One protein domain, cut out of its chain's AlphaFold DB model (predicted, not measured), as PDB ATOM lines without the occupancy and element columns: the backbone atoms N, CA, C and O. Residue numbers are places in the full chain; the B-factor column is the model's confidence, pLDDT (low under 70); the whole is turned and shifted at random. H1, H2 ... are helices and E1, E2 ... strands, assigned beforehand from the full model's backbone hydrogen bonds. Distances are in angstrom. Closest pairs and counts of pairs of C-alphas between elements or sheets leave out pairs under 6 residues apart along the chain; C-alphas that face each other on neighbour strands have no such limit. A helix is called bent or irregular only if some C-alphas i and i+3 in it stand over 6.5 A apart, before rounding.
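What this domain is: This is residues 30 to 100 of the 610 residues of the protein "Subtilisin" of Phytophthora palmivora var. palmivora (UniProt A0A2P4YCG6). A long bent helix, H1, makes the length of the domain, with the small hairpin E1-E2 beside it and short H2 running back along its second arm, H1b. The 71 printed residues have two named helices and two named strands, in order H1, E1, E2, H2: mostly helix, with an antiparallel sheet E1 - E2. It is only just compact, close to loose, with a radius of gyration of the C-alphas of 13.1 A, and spans 41 by 25 by 22 A.

Where its parts are: Find C-alpha 30 at (1.319, 1.870, 50.847), where H1, residues 30 to 56, begins. By hydrogen bonds one helix, it is bent: C-alphas 44 and 47 are 7.2 A apart. Arm H1a, residues 30 to 44, spans 21.0 A; H1b, 47 to 56, 14.7 A. Next come E1, 65 to 68, 10.1 A; E2, 73 to 76, 10.0 A; and H2, 81 to 88, 10.5 A, ending at C-alpha 88 (-2.645, -27.603, 33.967).

How they stand to each other: Look at N 66 and O 75, 2.8 A apart, within hydrogen-bond range across hairpin E1-E2. H1b and H2 are close but not clearly touching, closest C-alphas Val 48 and Leu 87, 7.3 A. In H1a, H1b and H2 every O i to N i+4 pair is within range.

The domain as a whole: The printed part has no cut; pLDDT is under 70 at residues 30, 56 to 64 and 99 to 100.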
ATOM      1  N   ILE A  30       1.676   3.231  50.421       67.06
ATOM      2  CA  ILE A  30       1.319   1.870  50.847       67.06
ATOM      3  C   ILE A  30      -0.077   1.497  50.339       67.06
ATOM      4  O   ILE A  30      -0.234   0.419  49.781       67.06
ATOM      5  N   GLU A  31      -1.066   2.385  50.466       74.88
ATOM      6  CA  GLU A  31      -2.433   2.150  49.969       74.88
ATOM      7  C   GLU A  31      -2.441   1.850  48.467       74.88
ATOM      8  O   GLU A  31      -2.982   0.834  48.044       74.88
ATOM      9  N   ARG A  32      -1.731   2.655  47.665       78.25
ATOM     10  CA  ARG A  32      -1.613   2.422  46.216       78.25
ATOM     11  C   ARG A  32      -0.934   1.100  45.872       78.25
ATOM     12  O   ARG A  32      -1.339   0.449  44.914       78.25
ATOM     13  N   LEU A  33       0.094   0.709  46.627       74.31
ATOM     14  CA  LEU A  33       0.754  -0.584  46.440       74.31
ATOM     15  C   LEU A  33      -0.212  -1.736  46.739       74.31
ATOM     16  O   LEU A  33      -0.300  -2.673  45.951       74.31
ATOM     17  N   VAL A  34      -0.957  -1.649  47.844       78.12
ATOM     18  CA  VAL A  34      -1.962  -2.652  48.225       78.12
ATOM     19  C   VAL A  34      -3.053  -2.762  47.160       78.12
ATOM     20  O   VAL A  34      -3.393  -3.873  46.758       78.12
ATOM     21  N   ASP A  35      -3.569  -1.636  46.670       83.31
ATOM     22  CA  ASP A  35      -4.593  -1.625  45.623       83.31
ATOM     23  C   ASP A  35      -4.064  -2.214  44.312       83.31
ATOM     24  O   ASP A  35      -4.739  -3.029  43.686       83.31
ATOM     25  N   SER A  36      -2.830  -1.873  43.928       83.56
ATOM     26  CA  SER A  36      -2.194  -2.423  42.729       83.56
ATOM     27  C   SER A  36      -2.038  -3.939  42.816       83.56
ATOM     28  O   SER A  36      -2.405  -4.631  41.874       83.56
ATOM     29  N   LEU A  37      -1.540  -4.465  43.939       80.06
ATOM     30  CA  LEU A  37      -1.376  -5.910  44.128       80.06
ATOM     31  C   LEU A  37      -2.722  -6.640  44.069       80.06
ATOM     32  O   LEU A  37      -2.831  -7.679  43.422       80.06
ATOM     33  N   LYS A  38      -3.773  -6.072  44.674       82.62
ATOM     34  CA  LYS A  38      -5.130  -6.630  44.606       82.62
ATOM     35  C   LYS A  38      -5.683  -6.655  43.186       82.62
ATOM     36  O   LYS A  38      -6.256  -7.664  42.791       82.62
ATOM     37  N   VAL A  39      -5.519  -5.574  42.422       85.88
ATOM     38  CA  VAL A  39      -5.993  -5.496  41.030       85.88
ATOM     39  C   VAL A  39      -5.222  -6.464  40.137       85.88
ATOM     40  O   VAL A  39      -5.839  -7.190  39.356       85.88
ATOM     41  N   SER A  40      -3.895  -6.514  40.273       85.00
ATOM     42  CA  SER A  40      -3.047  -7.450  39.533       85.00
ATOM     43  C   SER A  40      -3.430  -8.899  39.829       85.00
ATOM     44  O   SER A  40      -3.651  -9.662  38.893       85.00
ATOM     45  N   ALA A  41      -3.594  -9.260  41.106       83.62
ATOM     46  CA  ALA A  41      -3.993 -10.607  41.494       83.62
ATOM     47  C   ALA A  41      -5.406 -10.957  41.014       83.62
ATOM     48  O   ALA A  41      -5.599 -12.009  40.418       83.62
ATOM     49  N   ALA A  42      -6.386 -10.064  41.186       84.62
ATOM     50  CA  ALA A  42      -7.748 -10.295  40.704       84.62
ATOM     51  C   ALA A  42      -7.786 -10.515  39.185       84.62
ATOM     52  O   ALA A  42      -8.477 -11.408  38.712       84.62
ATOM     53  N   THR A  43      -7.008  -9.739  38.426       86.19
ATOM     54  CA  THR A  43      -6.927  -9.872  36.964       86.19
ATOM     55  C   THR A  43      -6.263 -11.184  36.554       86.19
ATOM     56  O   THR A  43      -6.756 -11.866  35.662       86.19
ATOM     57  N   ALA A  44      -5.155 -11.550  37.207       84.44
ATOM     58  CA  ALA A  44      -4.422 -12.775  36.900       84.44
ATOM     59  C   ALA A  44      -5.195 -14.045  37.299       84.44
ATOM     60  O   ALA A  44      -5.092 -15.060  36.620       84.44
ATOM     61  N   GLN A  45      -5.981 -13.987  38.378       88.81
ATOM     62  CA  GLN A  45      -6.710 -15.132  38.933       88.81
ATOM     63  C   GLN A  45      -8.101 -15.334  38.311       88.81
ATOM     64  O   GLN A  45      -8.655 -16.428  38.413       88.81
ATOM     65  N   ASP A  46      -8.668 -14.315  37.654       89.44
ATOM     66  CA  ASP A  46     -10.020 -14.340  37.071       89.44
ATOM     67  C   ASP A  46     -10.297 -15.541  36.137       89.44
ATOM     68  O   ASP A  46     -11.355 -16.160  36.291       89.44
ATOM     69  N   PRO A  47      -9.387 -15.957  35.227       87.12
ATOM     70  CA  PRO A  47      -9.625 -17.127  34.377       87.12
ATOM     71  C   PRO A  47      -9.823 -18.414  35.189       87.12
ATOM     72  O   PRO A  47     -10.749 -19.182  34.938       87.12
ATOM     73  N   VAL A  48      -8.996 -18.608  36.219       87.06
ATOM     74  CA  VAL A  48      -9.044 -19.792  37.085       87.06
ATOM     75  C   VAL A  48     -10.292 -19.777  37.966       87.06
ATOM     76  O   VAL A  48     -10.974 -20.793  38.094       87.06
ATOM     77  N   LEU A  49     -10.646 -18.619  38.531       86.81
ATOM     78  CA  LEU A  49     -11.854 -18.465  39.346       86.81
ATOM     79  C   LEU A  49     -13.128 -18.764  38.543       86.81
ATOM     80  O   LEU A  49     -14.020 -19.449  39.046       86.81
ATOM     81  N   LYS A  50     -13.193 -18.350  37.272       85.69
ATOM     82  CA  LYS A  50     -14.321 -18.669  36.381       85.69
ATOM     83  C   LYS A  50     -14.475 -20.166  36.127       85.69
ATOM     84  O   LYS A  50     -15.595 -20.672  36.180       85.69
ATOM     85  N   LEU A  51     -13.375 -20.894  35.928       81.62
ATOM     86  CA  LEU A  51     -13.416 -22.356  35.775       81.62
ATOM     87  C   LEU A  51     -13.951 -23.056  37.030       81.62
ATOM     88  O   LEU A  51     -14.713 -24.023  36.936       81.62
ATOM     89  N   LEU A  52     -13.577 -22.558  38.211       81.81
ATOM     90  CA  LEU A  52     -14.070 -23.074  39.488       81.81
ATOM     91  C   LEU A  52     -15.569 -22.782  39.672       81.81
ATOM     92  O   LEU A  52     -16.325 -23.665  40.090       81.81
ATOM     93  N   GLU A  53     -16.027 -21.589  39.286       80.06
ATOM     94  CA  GLU A  53     -17.446 -21.219  39.312       80.06
ATOM     95  C   GLU A  53     -18.300 -22.056  38.345       80.06
ATOM     96  O   GLU A  53     -19.384 -22.510  38.719       80.06
ATOM     97  N   GLU A  54     -17.842 -22.306  37.118       74.69
ATOM     98  CA  GLU A  54     -18.550 -23.147  36.138       74.69
ATOM     99  C   GLU A  54     -18.727 -24.590  36.632       74.69
ATOM    100  O   GLU A  54     -19.793 -25.197  36.468       74.69
ATOM    101  N   ARG A  55     -17.722 -25.125  37.329       70.75
ATOM    102  CA  ARG A  55     -17.789 -26.449  37.958       70.75
ATOM    103  C   ARG A  55     -18.789 -26.494  39.114       70.75
ATOM    104  O   ARG A  55     -19.553 -27.452  39.216       70.75
ATOM    105  N   SER A  56     -18.846 -25.450  39.942       64.88
ATOM    106  CA  SER A  56     -19.810 -25.375  41.054       64.88
ATOM    107  C   SER A  56     -21.278 -25.414  40.596       64.88
ATOM    108  O   SER A  56     -22.152 -25.847  41.342       64.88
ATOM    109  N   LYS A  57     -21.560 -25.010  39.348       65.62
ATOM    110  CA  LYS A  57     -22.905 -25.051  38.747       65.62
ATOM    111  C   LYS A  57     -23.299 -26.434  38.220       65.62
ATOM    112  O   LYS A  57     -24.483 -26.669  37.990       65.62
ATOM    113  N   THR A  58     -22.335 -27.328  37.994       62.75
ATOM    114  CA  THR A  58     -22.542 -28.632  37.333       62.75
ATOM    115  C   THR A  58     -22.419 -29.831  38.275       62.75
ATOM    116  O   THR A  58     -22.992 -30.876  37.979       62.75
ATOM    117  N   ASN A  59     -21.760 -29.681  39.429       59.53
ATOM    118  CA  ASN A  59     -21.641 -30.709  40.469       59.53
ATOM    119  C   ASN A  59     -22.155 -30.202  41.825       59.53
ATOM    120  O   ASN A  59     -21.939 -29.055  42.197       59.53
ATOM    121  N   SER A  60     -22.798 -31.080  42.599       53.22
ATOM    122  CA  SER A  60     -23.351 -30.788  43.934       53.22
ATOM    123  C   SER A  60     -22.303 -30.675  45.055       53.22
ATOM    124  O   SER A  60     -22.667 -30.454  46.210       53.22
ATOM    125  N   THR A  61     -21.011 -30.791  44.737       55.56
ATOM    126  CA  THR A  61     -19.880 -30.544  45.642       55.56
ATOM    127  C   THR A  61     -19.149 -29.263  45.232       55.56
ATOM    128  O   THR A  61     -18.571 -29.171  44.150       55.56
ATOM    129  N   SER A  62     -19.189 -28.250  46.098       55.56
ATOM    130  CA  SER A  62     -18.494 -26.973  45.910       55.56
ATOM    131  C   SER A  62     -17.040 -27.106  46.370       55.56
ATOM    132  O   SER A  62     -16.782 -27.197  47.569       55.56
ATOM    133  N   SER A  63     -16.082 -27.097  45.438       61.38
ATOM    134  CA  SER A  63     -14.676 -26.859  45.794       61.38
ATOM    135  C   SER A  63     -14.542 -25.417  46.282       61.38
ATOM    136  O   SER A  63     -14.889 -24.485  45.554       61.38
ATOM    137  N   HIS A  64     -14.074 -25.239  47.515       69.81
ATOM    138  CA  HIS A  64     -13.792 -23.921  48.067       69.81
ATOM    139  C   HIS A  64     -12.420 -23.464  47.573       69.81
ATOM    140  O   HIS A  64     -11.479 -24.255  47.515       69.81
ATOM    141  N   SER A  65     -12.310 -22.193  47.184       78.81
ATOM    142  CA  SER A  65     -11.028 -21.598  46.813       78.81
ATOM    143  C   SER A  65     -10.774 -20.313  47.584       78.81
ATOM    144  O   SER A  65     -11.703 -19.565  47.893       78.81
ATOM    145  N   THR A  66      -9.508 -20.081  47.919       84.88
ATOM    146  CA  THR A  66      -9.038 -18.898  48.644       84.88
ATOM    147  C   THR A  66      -8.011 -18.162  47.796       84.88
ATOM    148  O   THR A  66      -7.086 -18.772  47.263       84.88
ATOM    149  N   THR A  67      -8.167 -16.844  47.673       84.50
ATOM    150  CA  THR A  67      -7.288 -15.976  46.883       84.50
ATOM    151  C   THR A  67      -6.245 -15.294  47.770       84.50
ATOM    152  O   THR A  67      -6.565 -14.695  48.798       84.50
ATOM    153  N   PHE A  68      -4.981 -15.331  47.348       83.12
ATOM    154  CA  PHE A  68      -3.869 -14.629  47.986       83.12
ATOM    155  C   PHE A  68      -3.285 -13.607  47.013       83.12
ATOM    156  O   PHE A  68      -2.688 -13.951  45.996       83.12
ATOM    157  N   TRP A  69      -3.464 -12.321  47.316       83.44
ATOM    158  CA  TRP A  69      -3.122 -11.229  46.396       83.44
ATOM    159  C   TRP A  69      -1.684 -10.711  46.533       83.44
ATOM    160  O   TRP A  69      -1.196 -10.048  45.625       83.44
ATOM    161  N   ILE A  70      -0.990 -11.004  47.639       81.44
ATOM    162  CA  ILE A  70       0.412 -10.583  47.829       81.44
ATOM    163  C   ILE A  70       1.355 -11.444  46.981       81.44
ATOM    164  O   ILE A  70       2.223 -10.907  46.301       81.44
ATOM    165  N   SER A  71       1.175 -12.766  47.015       82.75
ATOM    166  CA  SER A  71       1.962 -13.744  46.251       82.75
ATOM    167  C   SER A  71       1.328 -14.120  44.910       82.75
ATOM    168  O   SER A  71       1.928 -14.870  44.150       82.75
ATOM    169  N   ASN A  72       0.129 -13.600  44.619       84.25
ATOM    170  CA  ASN A  72      -0.685 -13.962  43.461       84.25
ATOM    171  C   ASN A  72      -0.919 -15.485  43.342       84.25
ATOM    172  O   ASN A  72      -0.609 -16.097  42.324       84.25
ATOM    173  N   GLN A  73      -1.470 -16.089  44.398       87.69
ATOM    174  CA  GLN A  73      -1.734 -17.529  44.495       87.69
ATOM    175  C   GLN A  73      -3.216 -17.825  44.762       87.69
ATOM    176  O   GLN A  73      -3.936 -17.008  45.343       87.69
ATOM    177  N   LEU A  74      -3.656 -19.019  44.364       86.06
ATOM    178  CA  LEU A  74      -4.967 -19.587  44.672       86.06
ATOM    179  C   LEU A  74      -4.773 -20.893  45.438       86.06
ATOM    180  O   LEU A  74      -4.033 -21.763  44.989       86.06
ATOM    181  N   TYR A  75      -5.478 -21.041  46.554       86.12
ATOM    182  CA  TYR A  75      -5.630 -22.320  47.234       86.12
ATOM    183  C   TYR A  75      -6.976 -22.935  46.855       86.12
ATOM    184  O   TYR A  75      -7.985 -22.230  46.862       86.12
ATOM    185  N   ILE A  76      -6.997 -24.221  46.504       84.50
ATOM    186  CA  ILE A  76      -8.194 -24.936  46.048       84.50
ATOM    187  C   ILE A  76      -8.344 -26.212  46.876       84.50
ATOM    188  O   ILE A  76      -7.485 -27.090  46.830       84.50
ATOM    189  N   GLU A  77      -9.459 -26.330  47.594       78.38
ATOM    190  CA  GLU A  77      -9.799 -27.510  48.391       78.38
ATOM    191  C   GLU A  77     -10.437 -28.608  47.524       78.38
ATOM    192  O   GLU A  77     -11.235 -28.335  46.614       78.38
ATOM    193  N   ASP A  78     -10.103 -29.866  47.830       74.38
ATOM    194  CA  ASP A  78     -10.670 -31.064  47.202       74.38
ATOM    195  C   ASP A  78     -10.613 -31.040  45.658       74.38
ATOM    196  O   ASP A  78     -11.575 -31.391  44.954       74.38
ATOM    197  N   ALA A  79      -9.482 -30.590  45.102       76.81
ATOM    198  CA  ALA A  79      -9.266 -30.561  43.660       76.81
ATOM    199  C   ALA A  79      -9.255 -31.992  43.089       76.81
ATOM    200  O   ALA A  79      -8.375 -32.799  43.380       76.81
ATOM    201  N   THR A  80     -10.245 -32.327  42.256       79.81
ATOM    202  CA  THR A  80     -10.296 -33.645  41.607       79.81
ATOM    203  C   THR A  80      -9.264 -33.737  40.490       79.81
ATOM    204  O   THR A  80      -8.913 -32.730  39.880       79.81
ATOM    205  N   SER A  81      -8.848 -34.955  40.131       78.12
ATOM    206  CA  SER A  81      -7.919 -35.176  39.011       78.12
ATOM    207  C   SER A  81      -8.406 -34.551  37.694       78.12
ATOM    208  O   SER A  81      -7.599 -34.054  36.918       78.12
ATOM    209  N   GLU A  82      -9.723 -34.513  37.456       80.44
ATOM    210  CA  GLU A  82     -10.307 -33.831  36.287       80.44
ATOM    211  C   GLU A  82     -10.120 -32.305  36.338       80.44
ATOM    212  O   GLU A  82      -9.880 -31.675  35.310       80.44
ATOM    213  N   LEU A  83     -10.230 -31.694  37.524       81.06
ATOM    214  CA  LEU A  83      -9.988 -30.263  37.688       81.06
ATOM    215  C   LEU A  83      -8.501 -29.950  37.511       81.06
ATOM    216  O   LEU A  83      -8.179 -29.013  36.794       81.06
ATOM    217  N   LEU A  84      -7.610 -30.752  38.100       82.19
ATOM    218  CA  LEU A  84      -6.162 -30.570  37.959       82.19
ATOM    219  C   LEU A  84      -5.729 -30.598  36.488       82.19
ATOM    220  O   LEU A  84      -5.029 -29.692  36.056       82.19
ATOM    221  N   GLN A  85      -6.250 -31.532  35.686       82.50
ATOM    222  CA  GLN A  85      -5.974 -31.572  34.242       82.50
ATOM    223  C   GLN A  85      -6.451 -30.320  33.496       82.50
ATOM    224  O   GLN A  85      -5.817 -29.900  32.535       82.50
ATOM    225  N   LYS A  86      -7.572 -29.713  33.909       82.25
ATOM    226  CA  LYS A  86      -8.052 -28.456  33.312       82.25
ATOM    227  C   LYS A  86      -7.190 -27.269  33.735       82.25
ATOM    228  O   LYS A  86      -6.898 -26.423  32.901       82.25
ATOM    229  N   LEU A  87      -6.769 -27.227  34.998       84.00
ATOM    230  CA  LEU A  87      -5.889 -26.184  35.524       84.00
ATOM    231  C   LEU A  87      -4.495 -26.245  34.883       84.00
ATOM    232  O   LEU A  87      -3.966 -25.211  34.503       84.00
ATOM    233  N   GLU A  88      -3.930 -27.434  34.670       82.50
ATOM    234  CA  GLU A  88      -2.645 -27.603  33.967       82.50
ATOM    235  C   GLU A  88      -2.658 -27.060  32.529       82.50
ATOM    236  O   GLU A  88      -1.612 -26.712  31.985       82.50
ATOM    237  N   LEU A  89      -3.836 -26.980  31.903       84.69
ATOM    238  CA  LEU A  89      -4.007 -26.429  30.559       84.69
ATOM    239  C   LEU A  89      -4.220 -24.910  30.556       84.69
ATOM    240  O   LEU A  89      -4.201 -24.302  29.483       84.69
ATOM    241  N   GLU A  90      -4.414 -24.287  31.722       83.44
ATOM    242  CA  GLU A  90      -4.619 -22.850  31.801       83.44
ATOM    243  C   GLU A  90      -3.314 -22.070  31.746       83.44
ATOM    244  O   GLU A  90      -2.543 -22.011  32.698       83.44
ATOM    245  N   SER A  91      -3.119 -21.367  30.631       83.69
ATOM    246  CA  SER A  91      -1.918 -20.564  30.362       83.69
ATOM    247  C   SER A  91      -1.644 -19.441  31.373       83.69
ATOM    248  O   SER A  91      -0.542 -18.896  31.393       83.69
ATOM    249  N   SER A  92      -2.633 -19.081  32.196       81.12
ATOM    250  CA  SER A  92      -2.488 -18.095  33.276       81.12
ATOM    251  C   SER A  92      -1.821 -18.662  34.537       81.12
ATOM    252  O   SER A  92      -1.415 -17.889  35.404       81.12
ATOM    253  N   ILE A  93      -1.676 -19.986  34.643       83.50
ATOM    254  CA  ILE A  93      -1.069 -20.663  35.790       83.50
ATOM    255  C   ILE A  93       0.415 -20.898  35.518       83.50
ATOM    256  O   ILE A  93       0.790 -21.548  34.547       83.50
ATOM    257  N   ALA A  94       1.268 -20.374  36.401       84.50
ATOM    258  CA  ALA A  94       2.712 -20.575  36.307       84.50
ATOM    259  C   ALA A  94       3.128 -21.976  36.781       84.50
ATOM    260  O   ALA A  94       3.877 -22.664  36.095       84.50
ATOM    261  N   GLU A  95       2.644 -22.396  37.952       83.94
ATOM    262  CA  GLU A  95       2.962 -23.685  38.572       83.94
ATOM    263  C   GLU A  95       1.777 -24.158  39.430       83.94
ATOM    264  O   GLU A  95       1.039 -23.339  39.984       83.94
ATOM    265  N   ILE A  96       1.618 -25.477  39.561       82.38
ATOM    266  CA  ILE A  96       0.664 -26.118  40.475       82.38
ATOM    267  C   ILE A  96       1.468 -27.008  41.420       82.38
ATOM    268  O   ILE A  96       2.236 -27.856  40.967       82.38
ATOM    269  N   HIS A  97       1.273 -26.821  42.723       80.38
ATOM    270  CA  HIS A  97       1.906 -27.618  43.771       80.38
ATOM    271  C   HIS A  97       0.819 -28.316  44.587       80.38
ATOM    272  O   HIS A  97      -0.186 -27.699  44.937       80.38
ATOM    273  N   GLU A  98       1.007 -29.603  44.873       77.38
ATOM    274  CA  GLU A  98       0.210 -30.290  45.894       77.38
ATOM    275  C   GLU A  98       0.596 -29.752  47.280       77.38
ATOM    276  O   GLU A  98       1.745 -29.346  47.477       77.38
ATOM    277  N   GLU A  99      -0.342 -29.760  48.236       65.88
ATOM    278  CA  GLU A  99      -0.008 -29.438  49.626       65.88
ATOM    279  C   GLU A  99       1.083 -30.383  50.098       65.88
ATOM    280  O   GLU A  99       0.880 -31.603  50.149       65.88
ATOM    281  N   LEU A 100       2.220 -29.842  50.515       52.41
ATOM    282  CA  LEU A 100       3.245 -30.680  51.097       52.41
ATOM    283  C   LEU A 100       2.906 -30.900  52.571       52.41
ATOM    284  O   LEU A 100       3.392 -30.200  53.459       52.41
TER     285      LEU A 100